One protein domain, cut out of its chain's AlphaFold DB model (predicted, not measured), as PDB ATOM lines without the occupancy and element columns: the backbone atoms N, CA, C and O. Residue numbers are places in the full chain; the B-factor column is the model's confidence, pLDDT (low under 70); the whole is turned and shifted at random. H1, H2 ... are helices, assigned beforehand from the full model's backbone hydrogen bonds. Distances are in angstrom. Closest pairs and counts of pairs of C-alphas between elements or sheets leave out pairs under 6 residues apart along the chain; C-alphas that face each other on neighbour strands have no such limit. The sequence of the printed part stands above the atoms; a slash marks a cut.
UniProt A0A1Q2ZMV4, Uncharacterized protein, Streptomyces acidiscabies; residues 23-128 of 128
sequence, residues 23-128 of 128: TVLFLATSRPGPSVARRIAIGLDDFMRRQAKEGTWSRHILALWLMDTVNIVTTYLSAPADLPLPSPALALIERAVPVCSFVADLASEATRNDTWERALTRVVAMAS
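What this domain is: This is residues 23 to 128 of the 128 residues of an uncharacterized protein of Streptomyces acidiscabies (UniProt A0A1Q2ZMV4). Four longer helices, H2, H6, H5 and H3, stand in a curved row partly round the short H1, and the short H4 crosses one end of this bundle. Neighbours in the row run opposite ways at shallow tilts, but its two ends, H2 and H3, are only near each other, and the ring is not closed there. Residues 78 to 84 stick out past H4 as a loop, and residues 50 to 55 stick out at the other end. The printed part has 106 residues with six named helices, H1 to H6 in chain order, and no named strand, all helix by class. It is compact, with a radius of gyration of the C-alphas of 14.4 A, yet elongated, spanning 47 by 27 by 22 A.

Where its parts are: Find C-alpha 23 at (9.399, -25.975, -34.560), where H1 begins; it runs to residue 30. After a tight link, H2 covers residues 34 to 51, 25.5 A long. Look next at C-alpha 57, at (-8.737, -30.333, -37.671), where H3, the longest helix, sets out for residue 77, 30.1 A away. H4 is residues 87 to 94, and H5 is residues 96 to 109, 20.1 A long. H6 takes residues 115 to 126, 16.0 A, ending at C-alpha 126, at (14.473, -36.076, -39.658).

How they stand to each other: Begin at the hub, H6, which touches three helices. With residues 120 to 125 alone it touches H2, opposite ways at a shallow tilt of 25 degrees; the closest C-alphas, of Ala 37 and Val 124, are 5.2 A apart. With residues 123 to 126 alone it touches H1, where the closest C-alphas, of Ala 28 and Met 126, are 5.7 A apart. H5 and H6 form a helical hairpin at 19 degrees, closest at the C-alphas of Glu 109 and Thr 115, 6.3 A. Residues 66 to 73 of H3 touch H5, opposite ways at a shallow tilt of 26 degrees; the closest C-alphas, of Leu 66 and Val 103, are 6.3 A apart. H4 touches H1 about perpendicular, at 81 degrees, with the C-alphas of Thr 29 and Ala 91 closest at 5.7 A. H4 also touches residues 73 to 77 of H3, at 85 degrees, closest at the C-alphas of Tyr 76 and Ala 89, 6.3 A. H2 is apart from H4 and H5. In all six helices every O i to N i+4 pair is within hydrogen-bond range.

The domain as a whole: The two C-alphas farthest apart, of Glu 54 and Asp 82, are 46.9 A from each other. The printed part has no cut and no long link, and ends at residue 128, the chain's last. Its mean pLDDT is 90.4; look at residues 53 to 56 for the four values under 70.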
ATOM      1  N   THR A  23       8.890 -24.957 -35.488       95.94
ATOM      2  CA  THR A  23       9.399 -25.975 -34.560       95.94
ATOM      3  C   THR A  23      10.031 -27.142 -35.315       95.94
ATOM      4  O   THR A  23      11.147 -27.548 -35.004       95.94
ATOM      5  N   VAL A  24       9.363 -27.661 -36.345       95.31
ATOM      6  CA  VAL A  24       9.861 -28.792 -37.137       95.31
ATOM      7  C   VAL A  24      11.092 -28.409 -37.956       95.31
ATOM      8  O   VAL A  24      12.057 -29.168 -37.986       95.31
ATOM      9  N   LEU A  25      11.107 -27.226 -38.567       95.88
ATOM     10  CA  LEU A  25      12.267 -26.713 -39.297       95.88
ATOM     11  C   LEU A  25      13.454 -26.461 -38.361       95.88
ATOM     12  O   LEU A  25      14.595 -26.773 -38.706       95.88
ATOM     13  N   PHE A  26      13.198 -25.972 -37.146       95.31
ATOM     14  CA  PHE A  26      14.227 -25.871 -36.118       95.31
ATOM     15  C   PHE A  26      14.785 -27.252 -35.752       95.31
ATOM     16  O   PHE A  26      15.998 -27.416 -35.680       95.31
ATOM     17  N   LEU A  27      13.941 -28.270 -35.577       95.69
ATOM     18  CA  LEU A  27      14.397 -29.641 -35.319       95.69
ATOM     19  C   LEU A  27      15.199 -30.229 -36.491       95.69
ATOM     20  O   LEU A  27      16.224 -30.873 -36.269       95.69
ATOM     21  N   ALA A  28      14.765 -29.980 -37.728       95.00
ATOM     22  CA  ALA A  28      15.418 -30.463 -38.946       95.00
ATOM     23  C   ALA A  28      16.837 -29.902 -39.132       95.00
ATOM     24  O   ALA A  28      17.695 -30.571 -39.718       95.00
ATOM     25  N   THR A  29      17.059 -28.676 -38.649       95.88
ATOM     26  CA  THR A  29      18.324 -27.940 -38.765       95.88
ATOM     27  C   THR A  29      19.225 -28.121 -37.545       95.88
ATOM     28  O   THR A  29      20.402 -28.418 -37.708       95.88
ATOM     29  N   SER A  30      18.688 -28.008 -36.327       94.12
ATOM     30  CA  SER A  30      19.464 -28.123 -35.079       94.12
ATOM     31  C   SER A  30      19.834 -29.557 -34.697       94.12
ATOM     32  O   SER A  30      20.803 -29.746 -33.966       94.12
ATOM     33  N   ARG A  31      19.071 -30.554 -35.173       93.19
ATOM     34  CA  ARG A  31      19.279 -31.996 -34.937       93.19
ATOM     35  C   ARG A  31      19.678 -32.319 -33.488       93.19
ATOM     36  O   ARG A  31      20.761 -32.849 -33.239       93.19
ATOM     37  N   PRO A  32      18.808 -32.032 -32.504       92.75
ATOM     38  CA  PRO A  32      19.141 -32.170 -31.087       92.75
ATOM     39  C   PRO A  32      19.208 -33.635 -30.610       92.75
ATOM     40  O   PRO A  32      19.361 -33.893 -29.415       92.75
ATOM     41  N   GLY A  33      19.059 -34.600 -31.521       92.62
ATOM     42  CA  GLY A  33      19.043 -36.027 -31.241       92.62
ATOM     43  C   GLY A  33      17.643 -36.585 -30.946       92.62
ATOM     44  O   GLY A  33      16.696 -35.845 -30.647       92.62
ATOM     45  N   PRO A  34      17.491 -37.921 -30.995       91.56
ATOM     46  CA  PRO A  34      16.191 -38.591 -30.998       91.56
ATOM     47  C   PRO A  34      15.397 -38.419 -29.698       91.56
ATOM     48  O   PRO A  34      14.167 -38.399 -29.728       91.56
ATOM     49  N   SER A  35      16.065 -38.296 -28.547       94.12
ATOM     50  CA  SER A  35      15.401 -38.129 -27.246       94.12
ATOM     51  C   SER A  35      14.728 -36.761 -27.124       94.12
ATOM     52  O   SER A  35      13.552 -36.675 -26.762       94.12
ATOM     53  N   VAL A  36      15.453 -35.695 -27.477       95.56
ATOM     54  CA  VAL A  36      14.952 -34.316 -27.454       95.56
ATOM     55  C   VAL A  36      13.882 -34.126 -28.525       95.56
ATOM     56  O   VAL A  36      12.801 -33.622 -28.218       95.56
ATOM     57  N   ALA A  37      14.129 -34.611 -29.745       95.31
ATOM     58  CA  ALA A  37      13.157 -34.551 -30.833       95.31
ATOM     59  C   ALA A  37      11.843 -35.257 -30.469       95.31
ATOM     60  O   ALA A  37      10.766 -34.699 -30.674       95.31
ATOM     61  N   ARG A  38      11.912 -36.447 -29.854       96.19
ATOM     62  CA  ARG A  38      10.724 -37.180 -29.391       96.19
ATOM     63  C   ARG A  38       9.953 -36.410 -28.327       96.19
ATOM     64  O   ARG A  38       8.730 -36.362 -28.392       96.19
ATOM     65  N   ARG A  39      10.643 -35.793 -27.365       96.88
ATOM     66  CA  ARG A  39       9.985 -35.004 -26.315       96.88
ATOM     67  C   ARG A  39       9.250 -33.793 -26.890       96.88
ATOM     68  O   ARG A  39       8.141 -33.502 -26.454       96.88
ATOM     69  N   ILE A  40       9.837 -33.130 -27.885       95.81
ATOM     70  CA  ILE A  40       9.196 -32.010 -28.585       95.81
ATOM     71  C   ILE A  40       8.012 -32.504 -29.426       95.81
ATOM     72  O   ILE A  40       6.945 -31.901 -29.365       95.81
ATOM     73  N   ALA A  41       8.148 -33.626 -30.137       94.50
ATOM     74  CA  ALA A  41       7.056 -34.218 -30.910       94.50
ATOM     75  C   ALA A  41       5.855 -34.619 -30.030       94.50
ATOM     76  O   ALA A  41       4.719 -34.344 -30.402       94.50
ATOM     77  N   ILE A  42       6.096 -35.195 -28.844       95.50
ATOM     78  CA  ILE A  42       5.040 -35.487 -27.855       95.50
ATOM     79  C   ILE A  42       4.365 -34.192 -27.391       95.50
ATOM     80  O   ILE A  42       3.143 -34.108 -27.372       95.50
ATOM     81  N   GLY A  43       5.150 -33.158 -27.073       94.94
ATOM     82  CA  GLY A  43       4.604 -31.860 -26.673       94.94
ATOM     83  C   GLY A  43       3.745 -31.207 -27.761       94.94
ATOM     84  O   GLY A  43       2.717 -30.614 -27.444       94.94
ATOM     85  N   LEU A  44       4.132 -31.343 -29.033       93.00
ATOM     86  CA  LEU A  44       3.329 -30.888 -30.171       93.00
ATOM     87  C   LEU A  44       2.019 -31.674 -30.291       93.00
ATOM     88  O   LEU A  44       0.980 -31.055 -30.510       93.00
ATOM     89  N   ASP A  45       2.043 -33.000 -30.116       92.31
ATOM     90  CA  ASP A  45       0.825 -33.821 -30.120       92.31
ATOM     91  C   ASP A  45      -0.145 -33.387 -29.017       92.31
ATOM     92  O   ASP A  45      -1.295 -33.046 -29.291       92.31
ATOM     93  N   ASP A  46       0.342 -33.317 -27.776       92.50
ATOM     94  CA  ASP A  46      -0.447 -32.915 -26.611       92.50
ATOM     95  C   ASP A  46      -1.030 -31.512 -26.782       92.50
ATOM     96  O   ASP A  46      -2.194 -31.261 -26.450       92.50
ATOM     97  N   PHE A  47      -0.225 -30.581 -27.295       89.62
ATOM     98  CA  PHE A  47      -0.665 -29.221 -27.558       89.62
ATOM     99  C   PHE A  47      -1.776 -29.197 -28.608       89.62
ATOM    100  O   PHE A  47      -2.823 -28.594 -28.370       89.62
ATOM    101  N   MET A  48      -1.600 -29.902 -29.725       86.88
ATOM    102  CA  MET A  48      -2.593 -29.924 -30.792       86.88
ATOM    103  C   MET A  48      -3.889 -30.619 -30.382       86.88
ATOM    104  O   MET A  48      -4.965 -30.094 -30.666       86.88
ATOM    105  N   ARG A  49      -3.822 -31.718 -29.620       86.62
ATOM    106  CA  ARG A  49      -5.010 -32.381 -29.055       86.62
ATOM    107  C   ARG A  49      -5.829 -31.455 -28.151       86.62
ATOM    108  O   ARG A  49      -7.046 -31.587 -28.105       86.62
ATOM    109  N   ARG A  50      -5.196 -30.500 -27.458       86.94
ATOM    110  CA  ARG A  50      -5.903 -29.490 -26.641       86.94
ATOM    111  C   ARG A  50      -6.565 -28.397 -27.480       86.94
ATOM    112  O   ARG A  50      -7.586 -27.860 -27.062       86.94
ATOM    113  N   GLN A  51      -5.981 -28.047 -28.626       81.75
ATOM    114  CA  GLN A  51      -6.549 -27.050 -29.544       81.75
ATOM    115  C   GLN A  51      -7.676 -27.636 -30.408       81.75
ATOM    116  O   GLN A  51      -8.615 -26.939 -30.793       81.75
ATOM    117  N   ALA A  52      -7.604 -28.934 -30.680       73.56
ATOM    118  CA  ALA A  52      -8.544 -29.695 -31.476       73.56
ATOM    119  C   ALA A  52      -9.859 -29.989 -30.738       73.56
ATOM    120  O   ALA A  52     -10.041 -31.062 -30.166       73.56
ATOM    121  N   LYS A  53     -10.808 -29.050 -30.767       64.94
ATOM    122  CA  LYS A  53     -12.144 -29.275 -30.185       64.94
ATOM    123  C   LYS A  53     -13.041 -30.202 -31.023       64.94
ATOM    124  O   LYS A  53     -13.974 -30.765 -30.465       64.94
ATOM    125  N   GLU A  54     -12.752 -30.414 -32.315       57.44
ATOM    126  CA  GLU A  54     -13.562 -31.252 -33.220       57.44
ATOM    127  C   GLU A  54     -12.704 -32.022 -34.244       57.44
ATOM    128  O   GLU A  54     -11.712 -31.510 -34.760       57.44
ATOM    129  N   GLY A  55     -13.082 -33.273 -34.539       59.59
ATOM    130  CA  GLY A  55     -12.254 -34.325 -35.163       59.59
ATOM    131  C   GLY A  55     -11.808 -34.156 -36.625       59.59
ATOM    132  O   GLY A  55     -11.262 -35.101 -37.189       59.59
ATOM    133  N   THR A  56     -12.003 -32.996 -37.252       64.19
ATOM    134  CA  THR A  56     -11.620 -32.721 -38.655       64.19
ATOM    135  C   THR A  56     -10.417 -31.780 -38.802       64.19
ATOM    136  O   THR A  56      -9.955 -31.540 -39.920       64.19
ATOM    137  N   TRP A  57      -9.856 -31.288 -37.692       74.44
ATOM    138  CA  TRP A  57      -8.737 -30.333 -37.671       74.44
ATOM    139  C   TRP A  57      -7.449 -30.851 -38.332       74.44
ATOM    140  O   TRP A  57      -6.703 -30.066 -38.917       74.44
ATOM    141  N   SER A  58      -7.188 -32.163 -38.270       76.12
ATOM    142  CA  SER A  58      -5.887 -32.755 -38.617       76.12
ATOM    143  C   SER A  58      -5.507 -32.573 -40.088       76.12
ATOM    144  O   SER A  58      -4.353 -32.292 -40.395       76.12
ATOM    145  N   ARG A  59      -6.469 -32.665 -41.014       81.94
ATOM    146  CA  ARG A  59      -6.202 -32.444 -42.447       81.94
ATOM    147  C   ARG A  59      -5.982 -30.971 -42.765       81.94
ATOM    148  O   ARG A  59      -5.089 -30.637 -43.537       81.94
ATOM    149  N   HIS A  60      -6.790 -30.097 -42.165       85.69
ATOM    150  CA  HIS A  60      -6.698 -28.661 -42.405       85.69
ATOM    151  C   HIS A  60      -5.373 -28.095 -41.886       85.69
ATOM    152  O   HIS A  60      -4.661 -27.420 -42.628       85.69
ATOM    153  N   ILE A  61      -4.991 -28.444 -40.652       88.19
ATOM    154  CA  ILE A  61      -3.714 -28.009 -40.089       88.19
ATOM    155  C   ILE A  61      -2.526 -28.582 -40.863       88.19
ATOM    156  O   ILE A  61      -1.551 -27.870 -41.077       88.19
ATOM    157  N   LEU A  62      -2.609 -29.838 -41.322       89.31
ATOM    158  CA  LEU A  62      -1.545 -30.462 -42.099       89.31
ATOM    159  C   LEU A  62      -1.327 -29.704 -43.410       89.31
ATOM    160  O   LEU A  62      -0.191 -29.384 -43.737       89.31
ATOM    161  N   ALA A  63      -2.399 -29.355 -44.125       90.19
ATOM    162  CA  ALA A  63      -2.292 -28.575 -45.354       90.19
ATOM    163  C   ALA A  63      -1.648 -27.200 -45.108       90.19
ATOM    164  O   ALA A  63      -0.717 -26.824 -45.820       90.19
ATOM    165  N   LEU A  64      -2.094 -26.476 -44.074       92.00
ATOM    166  CA  LEU A  64      -1.525 -25.174 -43.707       92.00
ATOM    167  C   LEU A  64      -0.049 -25.280 -43.300       92.00
ATOM    168  O   LEU A  64       0.762 -24.439 -43.686       92.00
ATOM    169  N   TRP A  65       0.308 -26.321 -42.550       93.56
ATOM    170  CA  TRP A  65       1.677 -26.577 -42.119       93.56
ATOM    171  C   TRP A  65       2.589 -26.918 -43.305       93.56
ATOM    172  O   TRP A  65       3.665 -26.330 -43.443       93.56
ATOM    173  N   LEU A  66       2.165 -27.817 -44.199       94.06
ATOM    174  CA  LEU A  66       2.937 -28.160 -45.395       94.06
ATOM    175  C   LEU A  66       3.113 -26.937 -46.303       94.06
ATOM    176  O   LEU A  66       4.220 -26.689 -46.778       94.06
ATOM    177  N   MET A  67       2.062 -26.133 -46.477       95.06
ATOM    178  CA  MET A  67       2.123 -24.886 -47.239       95.06
ATOM    179  C   MET A  67       3.137 -23.900 -46.643       95.06
ATOM    180  O   MET A  67       3.987 -23.396 -47.372       95.06
ATOM    181  N   ASP A  68       3.089 -23.638 -45.333       95.56
ATOM    182  CA  ASP A  68       4.031 -22.719 -44.676       95.56
ATOM    183  C   ASP A  68       5.472 -23.260 -44.717       95.56
ATOM    184  O   ASP A  68       6.409 -22.498 -44.945       95.56
ATOM    185  N   THR A  69       5.657 -24.579 -44.605       95.25
ATOM    186  CA  THR A  69       6.971 -25.231 -44.746       95.25
ATOM    187  C   THR A  69       7.547 -25.034 -46.150       95.25
ATOM    188  O   THR A  69       8.688 -24.589 -46.286       95.25
ATOM    189  N   VAL A  70       6.762 -25.309 -47.199       95.44
ATOM    190  CA  VAL A  70       7.169 -25.077 -48.596       95.44
ATOM    191  C   VAL A  70       7.463 -23.601 -48.828       95.44
ATOM    192  O   VAL A  70       8.485 -23.271 -49.424       95.44
ATOM    193  N   ASN A  71       6.611 -22.708 -48.325       95.06
ATOM    194  CA  ASN A  71       6.794 -21.269 -48.464       95.06
ATOM    195  C   ASN A  71       8.126 -20.800 -47.854       95.06
ATOM    196  O   ASN A  71       8.885 -20.090 -48.509       95.06
ATOM    197  N   ILE A  72       8.465 -21.244 -46.639       94.88
ATOM    198  CA  ILE A  72       9.735 -20.889 -45.987       94.88
ATOM    199  C   ILE A  72      10.935 -21.429 -46.778       94.88
ATOM    200  O   ILE A  72      11.868 -20.681 -47.070       94.88
ATOM    201  N   VAL A  73      10.917 -22.713 -47.147       95.25
ATOM    202  CA  VAL A  73      12.050 -23.351 -47.840       95.25
ATOM    203  C   VAL A  73      12.275 -22.725 -49.215       95.25
ATOM    204  O   VAL A  73      13.403 -22.372 -49.554       95.25
ATOM    205  N   THR A  74      11.210 -22.527 -49.994       95.50
ATOM    206  CA  THR A  74      11.301 -21.903 -51.323       95.50
ATOM    207  C   THR A  74      11.750 -20.449 -51.248       95.50
ATOM    208  O   THR A  74      12.530 -20.031 -52.102       95.50
ATOM    209  N   THR A  75      11.350 -19.705 -50.210       95.38
ATOM    210  CA  THR A  75      11.827 -18.334 -49.971       95.38
ATOM    211  C   THR A  75      13.348 -18.292 -49.825       95.38
ATOM    212  O   THR A  75      13.994 -17.457 -50.451       95.38
ATOM    213  N   TYR A  76      13.940 -19.199 -49.041       94.62
ATOM    214  CA  TYR A  76      15.396 -19.221 -48.861       94.62
ATOM    215  C   TYR A  76      16.142 -19.781 -50.072       94.62
ATOM    216  O   TYR A  76      17.179 -19.241 -50.437       94.62
ATOM    217  N   LEU A  77      15.610 -20.814 -50.732       94.69
ATOM    218  CA  LEU A  77      16.221 -21.367 -51.947       94.69
ATOM    219  C   LEU A  77      16.174 -20.400 -53.137       94.69
ATOM    220  O   LEU A  77      17.027 -20.479 -54.014       94.69
ATOM    221  N   SER A  78      15.187 -19.504 -53.169       95.81
ATOM    222  CA  SER A  78      15.028 -18.501 -54.230       95.81
ATOM    223  C   SER A  78      15.657 -17.152 -53.873       95.81
ATOM    224  O   SER A  78      15.517 -16.194 -54.634       95.81
ATOM    225  N   ALA A  79      16.313 -17.043 -52.713       93.38
ATOM    226  CA  ALA A  79      16.994 -15.820 -52.320       93.38
ATOM    227  C   ALA A  79      18.136 -15.502 -53.309       93.38
ATOM    228  O   ALA A  79      18.868 -16.413 -53.704       93.38
ATOM    229  N   PRO A  80      18.324 -14.230 -53.710       94.19
ATOM    230  CA  PRO A  80      19.465 -13.834 -54.532       94.19
ATOM    231  C   PRO A  80      20.793 -14.206 -53.863       94.19
ATOM    232  O   PRO A  80      20.921 -14.077 -52.647       94.19
ATOM    233  N   ALA A  81      21.796 -14.599 -54.655       89.06
ATOM    234  CA  ALA A  81      23.102 -15.029 -54.138       89.06
ATOM    235  C   ALA A  81      23.811 -13.953 -53.291       89.06
ATOM    236  O   ALA A  81      24.537 -14.284 -52.358       89.06
ATOM    237  N   ASP A  82      23.551 -12.676 -53.584       91.94
ATOM    238  CA  ASP A  82      24.150 -11.535 -52.886       91.94
ATOM    239  C   ASP A  82      23.378 -11.127 -51.617       91.94
ATOM    240  O   ASP A  82      23.771 -10.188 -50.923       91.94
ATOM    241  N   LEU A  83      22.261 -11.797 -51.301       92.56
ATOM    242  CA  LEU A  83      21.471 -11.498 -50.111       92.56
ATOM    243  C   LEU A  83      22.119 -12.149 -48.875       92.56
ATOM    244  O   LEU A  83      22.186 -13.378 -48.803       92.56
ATOM    245  N   PRO A  84      22.543 -11.376 -47.856       92.56
ATOM    246  CA  PRO A  84      23.085 -11.953 -46.632       92.56
ATOM    247  C   PRO A  84      21.975 -12.665 -45.852       92.56
ATOM    248  O   PRO A  84      21.124 -12.034 -45.220       92.56
ATOM    249  N   LEU A  85      21.983 -13.996 -45.900       93.12
ATOM    250  CA  LEU A  85      21.025 -14.825 -45.179       93.12
ATOM    251  C   LEU A  85      21.472 -15.069 -43.727       93.12
ATOM    252  O   LEU A  85      22.658 -15.281 -43.467       93.12
ATOM    253  N   PRO A  86      20.534 -15.088 -42.763       92.38
ATOM    254  CA  PRO A  86      20.851 -15.417 -41.379       92.38
ATOM    255  C   PRO A  86      21.201 -16.909 -41.231       92.38
ATOM    256  O   PRO A  86      20.711 -17.748 -41.987       92.38
ATOM    257  N   SER A  87      21.985 -17.268 -40.206       93.31
ATOM    258  CA  SER A  87      22.458 -18.650 -39.994       93.31
ATOM    259  C   SER A  87      21.355 -19.724 -40.013       93.31
ATOM    260  O   SER A  87      21.580 -20.769 -40.620       93.31
ATOM    261  N   PRO A  88      20.152 -19.510 -39.435       89.12
ATOM    262  CA  PRO A  88      19.065 -20.489 -39.529       89.12
ATOM    263  C   PRO A  88      18.562 -20.730 -40.960       89.12
ATOM    264  O   PRO A  88      18.157 -21.844 -41.280       89.12
ATOM    265  N   ALA A  89      18.597 -19.711 -41.827       93.06
ATOM    266  CA  ALA A  89      18.206 -19.853 -43.228       93.06
ATOM    267  C   ALA A  89      19.248 -20.664 -44.009       93.06
ATOM    268  O   ALA A  89      18.880 -21.566 -44.756       93.06
ATOM    269  N   LEU A  90      20.539 -20.412 -43.771       95.62
ATOM    270  CA  LEU A  90      21.634 -21.191 -44.362       95.62
ATOM    271  C   LEU A  90      21.570 -22.665 -43.936       95.62
ATOM    272  O   LEU A  90      21.585 -23.551 -44.787       95.62
ATOM    273  N   ALA A  91      21.387 -22.928 -42.640       95.75
ATOM    274  CA  ALA A  91      21.223 -24.289 -42.128       95.75
ATOM    275  C   ALA A  91      20.000 -24.997 -42.739       95.75
ATOM    276  O   ALA A  91      20.021 -26.207 -42.960       95.75
ATOM    277  N   LEU A  92      18.926 -24.256 -43.039       95.38
ATOM    278  CA  LEU A  92      17.760 -24.822 -43.712       95.38
ATOM    279  C   LEU A  92      18.029 -25.130 -45.192       95.38
ATOM    280  O   LEU A  92      17.574 -26.166 -45.672       95.38
ATOM    281  N   ILE A  93      18.805 -24.302 -45.897       95.94
ATOM    282  CA  ILE A  93      19.244 -24.588 -47.274       95.94
ATOM    283  C   ILE A  93      20.067 -25.883 -47.316       95.94
ATOM    284  O   ILE A  93      19.785 -26.761 -48.130       95.94
ATOM    285  N   GLU A  94      21.011 -26.069 -46.388       96.06
ATOM    286  CA  GLU A  94      21.806 -27.306 -46.268       96.06
ATOM    287  C   GLU A  94      20.942 -28.554 -46.004       96.06
ATOM    288  O   GLU A  94      21.320 -29.682 -46.332       96.06
ATOM    289  N   ARG A  95      19.753 -28.363 -45.424       95.44
ATOM    290  CA  ARG A  95      18.784 -29.418 -45.096       95.44
ATOM    291  C   ARG A  95      17.592 -29.469 -46.052       95.44
ATOM    292  O   ARG A  95      16.655 -30.226 -45.794       95.44
ATOM    293  N   ALA A  96      17.630 -28.734 -47.164       95.31
ATOM    294  CA  ALA A  96      16.491 -28.593 -48.065       95.31
ATOM    295  C   ALA A  96      15.998 -29.939 -48.615       95.31
ATOM    296  O   ALA A  96      14.798 -30.192 -48.607       95.31
ATOM    297  N   VAL A  97      16.903 -30.834 -49.028       95.31
ATOM    298  CA  VAL A  97      16.518 -32.139 -49.596       95.31
ATOM    299  C   VAL A  97      15.733 -32.999 -48.587       95.31
ATOM    300  O   VAL A  97      14.603 -33.363 -48.901       95.31
ATOM    301  N   PRO A  98      16.238 -33.291 -47.367       94.56
ATOM    302  CA  PRO A  98      15.463 -34.002 -46.346       94.56
ATOM    303  C   PRO A  98      14.105 -33.367 -46.023       94.56
ATOM    304  O   PRO A  98      13.124 -34.088 -45.859       94.56
ATOM    305  N   VAL A  99      14.038 -32.034 -45.951       95.06
ATOM    306  CA  VAL A  99      12.795 -31.308 -45.643       95.06
ATOM    307  C   VAL A  99      11.791 -31.414 -46.796       95.06
ATOM    308  O   VAL A  99      10.616 -31.684 -46.559       95.06
ATOM    309  N   CYS A 100      12.234 -31.263 -48.044       95.19
ATOM    310  CA  CYS A 100      11.378 -31.419 -49.218       95.19
ATOM    311  C   CYS A 100      10.861 -32.856 -49.361       95.19
ATOM    312  O   CYS A 100       9.679 -33.042 -49.639       95.19
ATOM    313  N   SER A 101      11.702 -33.866 -49.113       94.56
ATOM    314  CA  SER A 101      11.278 -35.273 -49.100       94.56
ATOM    315  C   SER A 101      10.236 -35.533 -48.012       94.56
ATOM    316  O   SER A 101       9.201 -36.132 -48.278       94.56
ATOM    317  N   PHE A 102      10.457 -35.001 -46.806       93.50
ATOM    318  CA  PHE A 102       9.490 -35.064 -45.712       93.50
ATOM    319  C   PHE A 102       8.126 -34.463 -46.097       93.50
ATOM    320  O   PHE A 102       7.086 -35.068 -45.834       93.50
ATOM    321  N   VAL A 103       8.124 -33.293 -46.745       93.69
ATOM    322  CA  VAL A 103       6.898 -32.643 -47.231       93.69
ATOM    323  C   VAL A 103       6.210 -33.492 -48.300       93.69
ATOM    324  O   VAL A 103       4.996 -33.680 -48.227       93.69
ATOM    325  N   ALA A 104       6.963 -34.005 -49.275       93.25
ATOM    326  CA  ALA A 104       6.424 -34.824 -50.357       93.25
ATOM    327  C   ALA A 104       5.769 -36.109 -49.825       93.25
ATOM    328  O   ALA A 104       4.636 -36.423 -50.198       93.25
ATOM    329  N   ASP A 105       6.435 -36.793 -48.892       91.69
ATOM    330  CA  ASP A 105       5.914 -37.996 -48.244       91.69
ATOM    331  C   ASP A 105       4.590 -37.709 -47.526       91.69
ATOM    332  O   ASP A 105       3.605 -38.423 -47.720       91.69
ATOM    333  N   LEU A 106       4.527 -36.637 -46.729       90.88
ATOM    334  CA  LEU A 106       3.305 -36.279 -46.004       90.88
ATOM    335  C   LEU A 106       2.177 -35.807 -46.915       90.88
ATOM    336  O   LEU A 106       1.020 -36.146 -46.667       90.88
ATOM    337  N   ALA A 107       2.494 -35.070 -47.978       89.75
ATOM    338  CA  ALA A 107       1.510 -34.665 -48.973       89.75
ATOM    339  C   ALA A 107       0.892 -35.886 -49.673       89.75
ATOM    340  O   ALA A 107      -0.323 -35.930 -49.866       89.75
ATOM    341  N   SER A 108       1.701 -36.908 -49.985       88.31
ATOM    342  CA  SER A 108       1.224 -38.153 -50.606       88.31
ATOM    343  C   SER A 108       0.275 -38.958 -49.703       88.31
ATOM    344  O   SER A 108      -0.580 -39.698 -50.187       88.31
ATOM    345  N   GLU A 109       0.384 -38.772 -48.386       86.50
ATOM    346  CA  GLU A 109      -0.386 -39.489 -47.371       86.50
ATOM    347  C   GLU A 109      -1.553 -38.677 -46.788       86.50
ATOM    348  O   GLU A 109      -2.295 -39.203 -45.964       86.50
ATOM    349  N   ALA A 110      -1.774 -37.434 -47.230       77.44
ATOM    350  CA  ALA A 110      -2.666 -36.460 -46.586       77.44
ATOM    351  C   ALA A 110      -4.133 -36.909 -46.391       77.44
ATOM    352  O   ALA A 110      -4.855 -36.355 -45.558       77.44
ATOM    353  N   THR A 111      -4.602 -37.908 -47.143       78.56
ATOM    354  CA  THR A 111      -5.966 -38.453 -47.026       78.56
ATOM    355  C   THR A 111      -6.123 -39.476 -45.901       78.56
ATOM    356  O   THR A 111      -7.255 -39.791 -45.517       78.56
ATOM    357  N   ARG A 112      -5.021 -39.981 -45.334       82.12
ATOM    358  CA  ARG A 112      -5.048 -41.004 -44.289       82.12
ATOM    359  C   ARG A 112      -5.465 -40.415 -42.941       82.12
ATOM    360  O   ARG A 112      -5.180 -39.263 -42.617       82.12
ATOM    361  N   ASN A 113      -6.111 -41.239 -42.120       80.94
ATOM    362  CA  ASN A 113      -6.573 -40.826 -40.792       80.94
ATOM    363  C   ASN A 113      -5.442 -40.765 -39.753       80.94
ATOM    364  O   ASN A 113      -5.593 -40.084 -38.749       80.94
ATOM    365  N   ASP A 114      -4.321 -41.442 -40.009       86.31
ATOM    366  CA  ASP A 114      -3.145 -41.527 -39.132       86.31
ATOM    367  C   ASP A 114      -1.980 -40.635 -39.599       86.31
ATOM    368  O   ASP A 114      -0.831 -40.810 -39.184       86.31
ATOM    369  N   THR A 115      -2.251 -39.690 -40.509       87.81
ATOM    370  CA  THR A 115      -1.210 -38.847 -41.117       87.81
ATOM    371  C   THR A 115      -0.494 -37.983 -40.083       87.81
ATOM    372  O   THR A 115       0.705 -37.746 -40.207       87.81
ATOM    373  N   TRP A 116      -1.201 -37.542 -39.041       89.69
ATOM    374  CA  TRP A 116      -0.625 -36.723 -37.977       89.69
ATOM    375  C   TRP A 116       0.416 -37.497 -37.155       89.69
ATOM    376  O   TRP A 116       1.557 -37.057 -37.016       89.69
ATOM    377  N   GLU A 117       0.077 -38.698 -36.688       90.12
ATOM    378  CA  GLU A 117       0.984 -39.566 -35.932       90.12
ATOM    379  C   GLU A 117       2.220 -39.956 -36.761       90.12
ATOM    380  O   GLU A 117       3.356 -39.980 -36.263       90.12
ATOM    381  N   ARG A 118       2.026 -40.216 -38.061       90.19
ATOM    382  CA  ARG A 118       3.125 -40.471 -39.002       90.19
ATOM    383  C   ARG A 118       4.003 -39.240 -39.195       90.19
ATOM    384  O   ARG A 118       5.225 -39.379 -39.236       90.19
ATOM    385  N   ALA A 119       3.410 -38.051 -39.284       91.88
ATOM    386  CA  ALA A 119       4.151 -36.801 -39.385       91.88
ATOM    387  C   ALA A 119       5.076 -36.609 -38.186       91.88
ATOM    388  O   ALA A 119       6.269 -36.394 -38.380       91.88
ATOM    389  N   LEU A 120       4.584 -36.807 -36.963       93.12
ATOM    390  CA  LEU A 120       5.412 -36.718 -35.758       93.12
ATOM    391  C   LEU A 120       6.541 -37.757 -35.739       93.12
ATOM    392  O   LEU A 120       7.677 -37.433 -35.397       93.12
ATOM    393  N   THR A 121       6.264 -38.990 -36.170       93.12
ATOM    394  CA  THR A 121       7.291 -40.039 -36.289       93.12
ATOM    395  C   THR A 121       8.395 -39.634 -37.270       93.12
ATOM    396  O   THR A 121       9.583 -39.768 -36.970       93.12
ATOM    397  N   ARG A 122       8.017 -39.078 -38.426       92.81
ATOM    398  CA  ARG A 122       8.962 -38.586 -39.434       92.81
ATOM    399  C   ARG A 122       9.740 -37.357 -38.963       92.81
ATOM    400  O   ARG A 122      10.930 -37.268 -39.250       92.81
ATOM    401  N   VAL A 123       9.120 -36.454 -38.201       93.38
ATOM    402  CA  VAL A 123       9.814 -35.315 -37.571       93.38
ATOM    403  C   VAL A 123      10.950 -35.813 -36.680       93.38
ATOM    404  O   VAL A 123      12.068 -35.315 -36.784       93.38
ATOM    405  N   VAL A 124      10.697 -36.829 -35.850       94.12
ATOM    406  CA  VAL A 124      11.736 -37.422 -34.991       94.12
ATOM    407  C   VAL A 124      12.864 -38.032 -35.825       94.12
ATOM    408  O   VAL A 124      14.033 -37.817 -35.507       94.12
ATOM    409  N   ALA A 125      12.536 -38.747 -36.904       92.12
ATOM    410  CA  ALA A 125      13.535 -39.335 -37.797       92.12
ATOM    411  C   ALA A 125      14.394 -38.270 -38.505       92.12
ATOM    412  O   ALA A 125      15.610 -38.411 -38.574       92.12
ATOM    413  N   MET A 126      13.783 -37.180 -38.979       92.31
ATOM    414  CA  MET A 126      14.473 -36.076 -39.658       92.31
ATOM    415  C   MET A 126      15.398 -35.275 -38.726       92.31
ATOM    416  O   MET A 126      16.397 -34.711 -39.181       92.31
ATOM    417  N   ALA A 127      15.046 -35.211 -37.441       87.38
ATOM    418  CA  ALA A 127      15.776 -34.497 -36.395       87.38
ATOM    419  C   ALA A 127      16.874 -35.337 -35.711       87.38
ATOM    420  O   ALA A 127      17.575 -34.825 -34.833       87.38
ATOM    421  N   SER A 128      16.985 -36.620 -36.075       77.31
ATOM    422  CA  SER A 128      18.017 -37.544 -35.584       77.31
ATOM    423  C   SER A 128      19.286 -37.499 -36.432       77.31
ATOM    424  O   SER A 128      19.283 -36.920 -37.544       77.31
TER     425      SER A 128